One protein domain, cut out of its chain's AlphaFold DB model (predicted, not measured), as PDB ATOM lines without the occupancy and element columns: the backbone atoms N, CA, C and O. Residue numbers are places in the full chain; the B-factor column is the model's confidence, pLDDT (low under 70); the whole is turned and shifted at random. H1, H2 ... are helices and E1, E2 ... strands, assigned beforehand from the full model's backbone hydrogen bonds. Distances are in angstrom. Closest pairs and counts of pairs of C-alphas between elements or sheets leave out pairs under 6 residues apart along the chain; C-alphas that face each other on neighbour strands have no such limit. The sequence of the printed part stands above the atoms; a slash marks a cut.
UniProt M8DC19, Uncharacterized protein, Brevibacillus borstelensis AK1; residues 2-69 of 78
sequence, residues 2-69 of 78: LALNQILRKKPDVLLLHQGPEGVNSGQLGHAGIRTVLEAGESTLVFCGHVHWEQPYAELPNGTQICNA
ATOM      1  N   LEU A   2      -1.668 -97.335 -16.468       84.19
ATOM      2  CA  LEU A   2      -1.144 -98.147 -17.589       84.19
ATOM      3  C   LEU A   2      -0.414 -99.430 -17.149       84.19
ATOM      4  O   LEU A   2      -0.689-100.497 -17.687       84.19
ATOM      5  N   ALA A   3       0.459 -99.342 -16.140       93.06
ATOM      6  CA  ALA A   3       1.198-100.500 -15.632       93.06
ATOM      7  C   ALA A   3       0.281-101.578 -15.021       93.06
ATOM      8  O   ALA A   3       0.454-102.760 -15.296       93.06
ATOM      9  N   LEU A   4      -0.740-101.173 -14.252       95.88
ATOM     10  CA  LEU A   4      -1.716-102.100 -13.670       95.88
ATOM     11  C   LEU A   4      -2.481-102.858 -14.766       95.88
ATOM     12  O   LEU A   4      -2.545-104.081 -14.733       95.88
ATOM     13  N   ASN A   5      -2.965-102.143 -15.787       95.38
ATOM     14  CA  ASN A   5      -3.612-102.755 -16.952       95.38
ATOM     15  C   ASN A   5      -2.708-103.780 -17.659       95.38
ATOM     16  O   ASN A   5      -3.173-104.838 -18.073       95.38
ATOM     17  N   GLN A   6      -1.415-103.481 -17.813       96.12
ATOM     18  CA  GLN A   6      -0.464-104.406 -18.438       96.12
ATOM     19  C   GLN A   6      -0.256-105.679 -17.609       96.12
ATOM     20  O   GLN A   6      -0.117-106.756 -18.185       96.12
ATOM     21  N   ILE A   7      -0.246-105.567 -16.279       96.25
ATOM     22  CA  ILE A   7      -0.108-106.715 -15.375       96.25
ATOM     23  C   ILE A   7      -1.373-107.573 -15.401       96.25
ATOM     24  O   ILE A   7      -1.266-108.783 -15.567       96.25
ATOM     25  N   LEU A   8      -2.560-106.969 -15.321       96.69
ATOM     26  CA  LEU A   8      -3.829-107.707 -15.324       96.69
ATOM     27  C   LEU A   8      -4.060-108.495 -16.620       96.69
ATOM     28  O   LEU A   8      -4.614-109.587 -16.584       96.69
ATOM     29  N   ARG A   9      -3.548-108.018 -17.763       96.00
ATOM     30  CA  ARG A   9      -3.564-108.781 -19.030       96.00
ATOM     31  C   ARG A   9      -2.772-110.089 -18.977       96.00
ATOM     32  O   ARG A   9      -2.975-110.940 -19.837       96.00
ATOM     33  N   LYS A  10      -1.879-110.256 -17.997       96.75
ATOM     34  CA  LYS A  10      -1.168-111.518 -17.750       96.75
ATOM     35  C   LYS A  10      -1.984-112.511 -16.918       96.75
ATOM     36  O   LYS A  10      -1.471-113.591 -16.661       96.75
ATOM     37  N   LYS A  11      -3.216-112.156 -16.527       96.38
ATOM     38  CA  LYS A  11      -4.153-112.997 -15.767       96.38
ATOM     39  C   LYS A  11      -3.537-113.554 -14.477       96.38
ATOM     40  O   LYS A  11      -3.441-114.768 -14.321       96.38
ATOM     41  N   PRO A  12      -3.034-112.688 -13.582       97.44
ATOM     42  CA  PRO A  12      -2.477-113.164 -12.328       97.44
ATOM     43  C   PRO A  12      -3.576-113.794 -11.466       97.44
ATOM     44  O   PRO A  12      -4.639-113.198 -11.295       97.44
ATOM     45  N   ASP A  13      -3.290-114.939 -10.848       97.00
ATOM     46  CA  ASP A  13      -4.165-115.490  -9.805       97.00
ATOM     47  C   ASP A  13      -4.210-114.559  -8.583       97.00
ATOM     48  O   ASP A  13      -5.253-114.381  -7.955       97.00
ATOM     49  N   VAL A  14      -3.067-113.931  -8.272       97.69
ATOM     50  CA  VAL A  14      -2.890-113.026  -7.134       97.69
ATOM     51  C   VAL A  14      -2.148-111.756  -7.545       97.69
ATOM     52  O   VAL A  14      -1.104-111.806  -8.199       97.69
ATOM     53  N   LEU A  15      -2.646-110.612  -7.087       98.12
ATOM     54  CA  LEU A  15      -2.044-109.298  -7.251       98.12
ATOM     55  C   LEU A  15      -1.786-108.655  -5.883       98.12
ATOM     56  O   LEU A  15      -2.692-108.524  -5.068       98.12
ATOM     57  N   LEU A  16      -0.560-108.191  -5.647       97.75
ATOM     58  CA  LEU A  16      -0.209-107.429  -4.449       97.75
ATOM     59  C   LEU A  16      -0.019-105.955  -4.808       97.75
ATOM     60  O   LEU A  16       0.797-105.616  -5.668       97.75
ATOM     61  N   LEU A  17      -0.754-105.080  -4.132       97.19
ATOM     62  CA  LEU A  17      -0.672-103.632  -4.282       97.19
ATOM     63  C   LEU A  17      -0.336-102.994  -2.936       97.19
ATOM     64  O   LEU A  17      -0.742-103.479  -1.889       97.19
ATOM     65  N   HIS A  18       0.374-101.866  -2.948       95.81
ATOM     66  CA  HIS A  18       0.512-101.071  -1.727       95.81
ATOM     67  C   HIS A  18      -0.823-100.398  -1.368       95.81
ATOM     68  O   HIS A  18      -1.370-100.625  -0.293       95.81
ATOM     69  N   GLN A  19      -1.377 -99.626  -2.308       95.62
ATOM     70  CA  GLN A  19      -2.685 -98.981  -2.198       95.62
ATOM     71  C   GLN A  19      -3.729 -99.767  -2.998       95.62
ATOM     72  O   GLN A  19      -3.505-100.090  -4.166       95.62
ATOM     73  N   GLY A  20      -4.867-100.059  -2.367       96.75
ATOM     74  CA  GLY A  20      -5.971-100.806  -2.968       96.75
ATOM     75  C   GLY A  20      -7.022 -99.954  -3.696       96.75
ATOM     76  O   GLY A  20      -6.966 -98.717  -3.677       96.75
ATOM     77  N   PRO A  21      -7.998-100.616  -4.343       98.12
ATOM     78  CA  PRO A  21      -9.210 -99.977  -4.856       98.12
ATOM     79  C   PRO A  21     -10.146 -99.559  -3.718       98.12
ATOM     80  O   PRO A  21      -9.952 -99.946  -2.573       98.12
ATOM     81  N   GLU A  22     -11.195 -98.811  -4.043       98.19
ATOM     82  CA  GLU A  22     -12.376 -98.722  -3.177       98.19
ATOM     83  C   GLU A  22     -13.088-100.084  -3.128       98.19
ATOM     84  O   GLU A  22     -13.231-100.746  -4.162       98.19
ATOM     85  N   GLY A  23     -13.540-100.492  -1.943       97.31
ATOM     86  CA  GLY A  23     -14.365-101.687  -1.756       97.31
ATOM     87  C   GLY A  23     -15.849-101.428  -2.022       97.31
ATOM     88  O   GLY A  23     -16.233-100.426  -2.621       97.31
ATOM     89  N   VAL A  24     -16.709-102.353  -1.598       96.69
ATOM     90  CA  VAL A  24     -18.162-102.288  -1.862       96.69
ATOM     91  C   VAL A  24     -18.962-101.694  -0.707       96.69
ATOM     92  O   VAL A  24     -20.063-101.192  -0.921       96.69
ATOM     93  N   ASN A  25     -18.413-101.728   0.507       95.25
ATOM     94  CA  ASN A  25     -19.083-101.256   1.712       95.25
ATOM     95  C   ASN A  25     -18.639 -99.840   2.095       95.25
ATOM     96  O   ASN A  25     -17.523 -99.407   1.798       95.25
ATOM     97  N   SER A  26     -19.498 -99.143   2.844       94.25
ATOM     98  CA  SER A  26     -19.125 -97.884   3.495       94.25
ATOM     99  C   SER A  26     -17.876 -98.080   4.365       94.25
ATOM    100  O   SER A  26     -17.771 -99.064   5.098       94.25
ATOM    101  N   GLY A  27     -16.916 -97.159   4.260       95.12
ATOM    102  CA  GLY A  27     -15.634 -97.224   4.969       95.12
ATOM    103  C   GLY A  27     -14.530 -98.014   4.256       95.12
ATOM    104  O   GLY A  27     -13.377 -97.928   4.671       95.12
ATOM    105  N   GLN A  28     -14.821 -98.717   3.155       97.88
ATOM    106  CA  GLN A  28     -13.796 -99.373   2.334       97.88
ATOM    107  C   GLN A  28     -13.195 -98.396   1.311       97.88
ATOM    108  O   GLN A  28     -13.404 -98.503   0.103       97.88
ATOM    109  N   LEU A  29     -12.471 -97.398   1.816       98.00
ATOM    110  CA  LEU A  29     -11.867 -96.327   1.019       98.00
ATOM    111  C   LEU A  29     -10.640 -96.808   0.232       98.00
ATOM    112  O   LEU A  29      -9.864 -97.631   0.709       98.00
ATOM    113  N   GLY A  30     -10.405 -96.236  -0.944       97.44
ATOM    114  CA  GLY A  30      -9.240 -96.561  -1.761       97.44
ATOM    115  C   GLY A  30      -9.173 -95.710  -3.020       97.44
ATOM    116  O   GLY A  30      -9.735 -94.621  -3.076       97.44
ATOM    117  N   HIS A  31      -8.455 -96.181  -4.037       97.88
ATOM    118  CA  HIS A  31      -8.322 -95.442  -5.291       97.88
ATOM    119  C   HIS A  31      -9.387 -95.868  -6.315       97.88
ATOM    120  O   HIS A  31      -9.275 -96.949  -6.903       97.88
ATOM    121  N   ALA A  32     -10.340 -94.988  -6.640       96.88
ATOM    122  CA  ALA A  32     -11.382 -95.233  -7.652       96.88
ATOM    123  C   ALA A  32     -10.826 -95.740  -8.999       96.88
ATOM    124  O   ALA A  32     -11.314 -96.706  -9.569       96.88
ATOM    125  N   GLY A  33      -9.726 -95.157  -9.487       97.69
ATOM    126  CA  GLY A  33      -9.071 -95.642 -10.709       97.69
ATOM    127  C   GLY A  33      -8.626 -97.114 -10.640       97.69
ATOM    128  O   GLY A  33      -8.857 -97.855 -11.592       97.69
ATOM    129  N   ILE A  34      -8.026 -97.564  -9.527       98.00
ATOM    130  CA  ILE A  34      -7.622 -98.972  -9.365       98.00
ATOM    131  C   ILE A  34      -8.861 -99.866  -9.437       98.00
ATOM    132  O   ILE A  34      -8.821-100.874 -10.139       98.00
ATOM    133  N   ARG A  35      -9.968 -99.451  -8.804       97.81
ATOM    134  CA  ARG A  35     -11.255-100.151  -8.891       97.81
ATOM    135  C   ARG A  35     -11.705-100.305 -10.341       97.81
ATOM    136  O   ARG A  35     -11.924-101.426 -10.781       97.81
ATOM    137  N   THR A  36     -11.763 -99.206 -11.094       97.56
ATOM    138  CA  THR A  36     -12.194 -99.221 -12.500       97.56
ATOM    139  C   THR A  36     -11.379-100.196 -13.349       97.56
ATOM    140  O   THR A  36     -11.926-100.896 -14.196       97.56
ATOM    141  N   VAL A  37     -10.062-100.253 -13.137       97.44
ATOM    142  CA  VAL A  37      -9.190-101.156 -13.900       97.44
ATOM    143  C   VAL A  37      -9.358-102.617 -13.489       97.44
ATOM    144  O   VAL A  37      -9.338-103.481 -14.362       97.44
ATOM    145  N   LEU A  38      -9.548-102.898 -12.198       97.81
ATOM    146  CA  LEU A  38      -9.825-104.255 -11.726       97.81
ATOM    147  C   LEU A  38     -11.169-104.766 -12.257       97.81
ATOM    148  O   LEU A  38     -11.213-105.873 -12.780       97.81
ATOM    149  N   GLU A  39     -12.230-103.956 -12.191       96.88
ATOM    150  CA  GLU A  39     -13.576-104.330 -12.664       96.88
ATOM    151  C   GLU A  39     -13.630-104.573 -14.182       96.88
ATOM    152  O   GLU A  39     -14.441-105.369 -14.647       96.88
ATOM    153  N   ALA A  40     -12.759-103.920 -14.960       96.00
ATOM    154  CA  ALA A  40     -12.669-104.110 -16.408       96.00
ATOM    155  C   ALA A  40     -11.899-105.380 -16.829       96.00
ATOM    156  O   ALA A  40     -11.880-105.716 -18.016       96.00
ATOM    157  N   GLY A  41     -11.213-106.042 -15.892       93.75
ATOM    158  CA  GLY A  41     -10.415-107.243 -16.134       93.75
ATOM    159  C   GLY A  41     -11.124-108.545 -15.757       93.75
ATOM    160  O   GLY A  41     -12.265-108.556 -15.298       93.75
ATOM    161  N   GLU A  42     -10.409-109.657 -15.937       95.88
ATOM    162  CA  GLU A  42     -10.784-110.945 -15.342       95.88
ATOM    163  C   GLU A  42     -10.617-110.890 -13.815       95.88
ATOM    164  O   GLU A  42      -9.827-110.091 -13.302       95.88
ATOM    165  N   SER A  43     -11.365-111.729 -13.093       97.69
ATOM    166  CA  SER A  43     -11.257-111.808 -11.638       97.69
ATOM    167  C   SER A  43      -9.852-112.213 -11.198       97.69
ATOM    168  O   SER A  43      -9.166-113.005 -11.842       97.69
ATOM    169  N   THR A  44      -9.420-111.654 -10.074       98.31
ATOM    170  CA  THR A  44      -8.140-111.961  -9.430       98.31
ATOM    171  C   THR A  44      -8.278-111.779  -7.918       98.31
ATOM    172  O   THR A  44      -9.214-111.119  -7.453       98.31
ATOM    173  N   LEU A  45      -7.358-112.343  -7.139       98.50
ATOM    174  CA  LEU A  45      -7.251-112.061  -5.709       98.50
ATOM    175  C   LEU A  45      -6.278-110.900  -5.483       98.50
ATOM    176  O   LEU A  45      -5.087-111.001  -5.774       98.50
ATOM    177  N   VAL A  46      -6.762-109.799  -4.925       98.50
ATOM    178  CA  VAL A  46      -5.970-108.605  -4.630       98.50
ATOM    179  C   VAL A  46      -5.660-108.538  -3.143       98.50
ATOM    180  O   VAL A  46      -6.570-108.504  -2.323       98.50
ATOM    181  N   PHE A  47      -4.385-108.415  -2.791       98.38
ATOM    182  CA  PHE A  47      -3.967-107.976  -1.463       98.38
ATOM    183  C   PHE A  47      -3.528-106.520  -1.508       98.38
ATOM    184  O   PHE A  47      -2.798-106.110  -2.416       98.38
ATOM    185  N   CYS A  48      -3.957-105.738  -0.523       98.00
ATOM    186  CA  CYS A  48      -3.574-104.336  -0.409       98.00
ATOM    187  C   CYS A  48      -3.460-103.861   1.040       98.00
ATOM    188  O   CYS A  48      -3.688-104.629   1.970       98.00
ATOM    189  N   GLY A  49      -3.099-102.592   1.227       96.06
ATOM    190  CA  GLY A  49      -3.055-101.928   2.525       96.06
ATOM    191  C   GLY A  49      -3.255-100.423   2.375       96.06
ATOM    192  O   GLY A  49      -4.086 -99.974   1.580       96.06
ATOM    193  N   HIS A  50      -2.437 -99.656   3.101       96.44
ATOM    194  CA  HIS A  50      -2.343 -98.191   3.076       96.44
ATOM    195  C   HIS A  50      -3.514 -97.448   3.732       96.44
ATOM    196  O   HIS A  50      -3.281 -96.536   4.521       96.44
ATOM    197  N   VAL A  51      -4.756 -97.826   3.430       96.50
ATOM    198  CA  VAL A  51      -5.949 -97.241   4.054       96.50
ATOM    199  C   VAL A  51      -6.628 -98.298   4.909       96.50
ATOM    200  O   VAL A  51      -6.988 -99.357   4.401       96.50
ATOM    201  N   HIS A  52      -6.803 -98.007   6.196       96.62
ATOM    202  CA  HIS A  52      -7.393 -98.949   7.139       96.62
ATOM    203  C   HIS A  52      -8.850 -99.273   6.796       96.62
ATOM    204  O   HIS A  52      -9.656 -98.356   6.619       96.62
ATOM    205  N   TRP A  53      -9.195-100.565   6.746       97.44
ATOM    206  CA  TRP A  53     -10.572-101.049   6.617       97.44
ATOM    207  C   TRP A  53     -10.971-101.870   7.845       97.44
ATOM    208  O   TRP A  53     -10.321-102.867   8.172       97.44
ATOM    209  N   GLU A  54     -12.106-101.515   8.452       96.69
ATOM    210  CA  GLU A  54     -12.721-102.326   9.511       96.69
ATOM    211  C   GLU A  54     -13.142-103.702   8.980       96.69
ATOM    212  O   GLU A  54     -12.796-104.734   9.552       96.69
ATOM    213  N   GLN A  55     -13.837-103.718   7.835       96.75
ATOM    214  CA  GLN A  55     -14.163-104.930   7.083       96.75
ATOM    215  C   GLN A  55     -13.080-105.168   6.022       96.75
ATOM    216  O   GLN A  55     -13.070-104.468   5.005       96.75
ATOM    217  N   PRO A  56     -12.161-106.132   6.220       96.88
ATOM    218  CA  PRO A  56     -10.948-106.235   5.411       96.88
ATOM    219  C   PRO A  56     -11.160-106.949   4.076       96.88
ATOM    220  O   PRO A  56     -10.242-107.007   3.265       96.88
ATOM    221  N   TYR A  57     -12.351-107.505   3.856       97.62
ATOM    222  CA  TYR A  57     -12.703-108.239   2.652       97.62
ATOM    223  C   TYR A  57     -13.766-107.492   1.845       97.62
ATOM    224  O   TYR A  57     -14.742-106.977   2.402       97.62
ATOM    225  N   ALA A  58     -13.593-107.458   0.529       98.00
ATOM    226  CA  ALA A  58     -14.615-107.037  -0.420       98.00
ATOM    227  C   ALA A  58     -14.570-107.935  -1.657       98.00
ATOM    228  O   ALA A  58     -13.503-108.397  -2.050       98.00
ATOM    229  N   GLU A  59     -15.715-108.123  -2.300       98.44
ATOM    230  CA  GLU A  59     -15.809-108.792  -3.594       98.44
ATOM    231  C   GLU A  59     -16.444-107.831  -4.595       98.44
ATOM    232  O   GLU A  59     -17.526-107.291  -4.351       98.44
ATOM    233  N   LEU A  60     -15.735-107.555  -5.687       98.06
ATOM    234  CA  LEU A  60     -16.219-106.688  -6.756       98.06
ATOM    235  C   LEU A  60     -17.205-107.445  -7.662       98.06
ATOM    236  O   LEU A  60     -17.157-108.673  -7.725       98.06
ATOM    237  N   PRO A  61     -18.050-106.743  -8.445       96.56
ATOM    238  CA  PRO A  61     -19.042-107.387  -9.310       96.56
ATOM    239  C   PRO A  61     -18.472-108.375 -10.338       96.56
ATOM    240  O   PRO A  61     -19.176-109.289 -10.753       96.56
ATOM    241  N   ASN A  62     -17.209-108.210 -10.756       97.06
ATOM    242  CA  ASN A  62     -16.544-109.137 -11.677       97.06
ATOM    243  C   ASN A  62     -15.933-110.370 -10.981       97.06
ATOM    244  O   ASN A  62     -15.247-111.144 -11.641       97.06
ATOM    245  N   GLY A  63     -16.139-110.540  -9.672       98.12
ATOM    246  CA  GLY A  63     -15.587-111.634  -8.870       98.12
ATOM    247  C   GLY A  63     -14.164-111.393  -8.358       98.12
ATOM    248  O   GLY A  63     -13.574-112.286  -7.758       98.12
ATOM    249  N   THR A  64     -13.577-110.211  -8.586       98.50
ATOM    250  CA  THR A  64     -12.293-109.846  -7.966       98.50
ATOM    251  C   THR A  64     -12.460-109.756  -6.454       98.50
ATOM    252  O   THR A  64     -13.282-108.982  -5.963       98.50
ATOM    253  N   GLN A  65     -11.640-110.501  -5.721       98.38
ATOM    254  CA  GLN A  65     -11.612-110.478  -4.262       98.38
ATOM    255  C   GLN A  65     -10.538-109.502  -3.791       98.38
ATOM    256  O   GLN A  65      -9.435-109.488  -4.330       98.38
ATOM    257  N   ILE A  66     -10.837-108.689  -2.785       98.44
ATOM    258  CA  ILE A  66      -9.901-107.729  -2.197       98.44
ATOM    259  C   ILE A  66      -9.729-108.065  -0.722       98.44
ATOM    260  O   ILE A  66     -10.697-108.076   0.035       98.44
ATOM    261  N   CYS A  67      -8.483-108.278  -0.325       98.31
ATOM    262  CA  CYS A  67      -8.047-108.547   1.033       98.31
ATOM    263  C   CYS A  67      -7.134-107.405   1.493       98.31
ATOM    264  O   CYS A  67      -5.940-107.367   1.178       98.31
ATOM    265  N   ASN A  68      -7.692-106.458   2.241       98.38
ATOM    266  CA  ASN A  68      -6.930-105.376   2.847       98.38
ATOM    267  C   ASN A  68      -6.246-105.871   4.133       98.38
ATOM    268  O   ASN A  68      -6.897-106.166   5.136       98.38
ATOM    269  N   ALA A  69      -4.924-105.996   4.071       97.25
ATOM    270  CA  ALA A  69      -4.067-106.537   5.120       97.25
ATOM    271  C   ALA A  69      -3.507-105.460   6.065       97.25
ATOM    272  O   ALA A  69      -2.613-105.751   6.859       97.25
TER     273      ALA A  69
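What this domain is: This is residues 2 to 69 of the 78 residues of an uncharacterized protein of Brevibacillus borstelensis AK1 (UniProt M8DC19). A small twisted sheet of four short strands makes a wall; the long unnamed stretch of residues 20 to 31 and the helix H2 lie to one side of it, and its other face is bare. The short helix H1 touches H2 and only just grazes the sheet. The printed part has 68 residues, with two named helices and four named strands in the order H1, E1, H2, E2, E3, E4. The sheet runs E1, E2, E4, E3 and is mixed; the class is mixed, helices and strands, with 33 residues, under half, in named elements. The whole is compact, with a radius of gyration of the C-alphas of 10.7 A and spans of 31 by 21 by 19 A.

Where its parts are: Begin with the sheet: find C-alpha 14 at (-2.890, -113.026, -7.134), where E1, residues 14 to 19, sets out to run 14.9 A. E2 is residues 45 to 49, 13.7 A long, and E4 is residues 65 to 68, ending at C-alpha 68 at (-6.930, -105.376, 2.847) after 9.9 A. E3 is residues 57 to 59, 7.0 A. For the helices, look at C-alpha 2 at (-1.144, -98.147, -17.589): H1 runs from there through residue 8, 10.2 A, and H2 is residues 32 to 39, 10.6 A.

How they stand to each other: Look first at inner strand E2, which is parallel to edge strand E1 at 21 degrees; N 15 and O 45 are 2.8 A apart, within hydrogen-bond range. On to the next strand, E2 and E4 are parallel at 20 degrees, with N 46 and O 65 at 2.8 A. E4 and edge strand E3 form an antiparallel hairpin at 157 degrees, with N 66 and O 58 at 2.8 A. E1, H2 and E2 form a strand-helix-strand unit, two parallel neighbour strands with a helix between them in the chain, and its crossover is right-handed. H2 is only just not on the sheet, with 4 pairs of C-alphas within 10 A, and it is apart from E3 and E4. H1 only grazes the sheet, with residues 4 to 8. H1 and H2 touch, the closest C-alphas being those of Asn 5 and Val 37 at 6.6 A; they run the same way at a tilt of 32 degrees, shallow but only just. In H1 and H2 every O i to N i+4 pair is within hydrogen-bond range.

The domain as a whole: The two C-alphas farthest apart, those of Lys 10 and Glu 54, are 31.0 A apart. The printed part has no cut. The link from E1 to H2, 12 residues, is long. The mean pLDDT of the printed part is 96.9, and no printed residue is under 70.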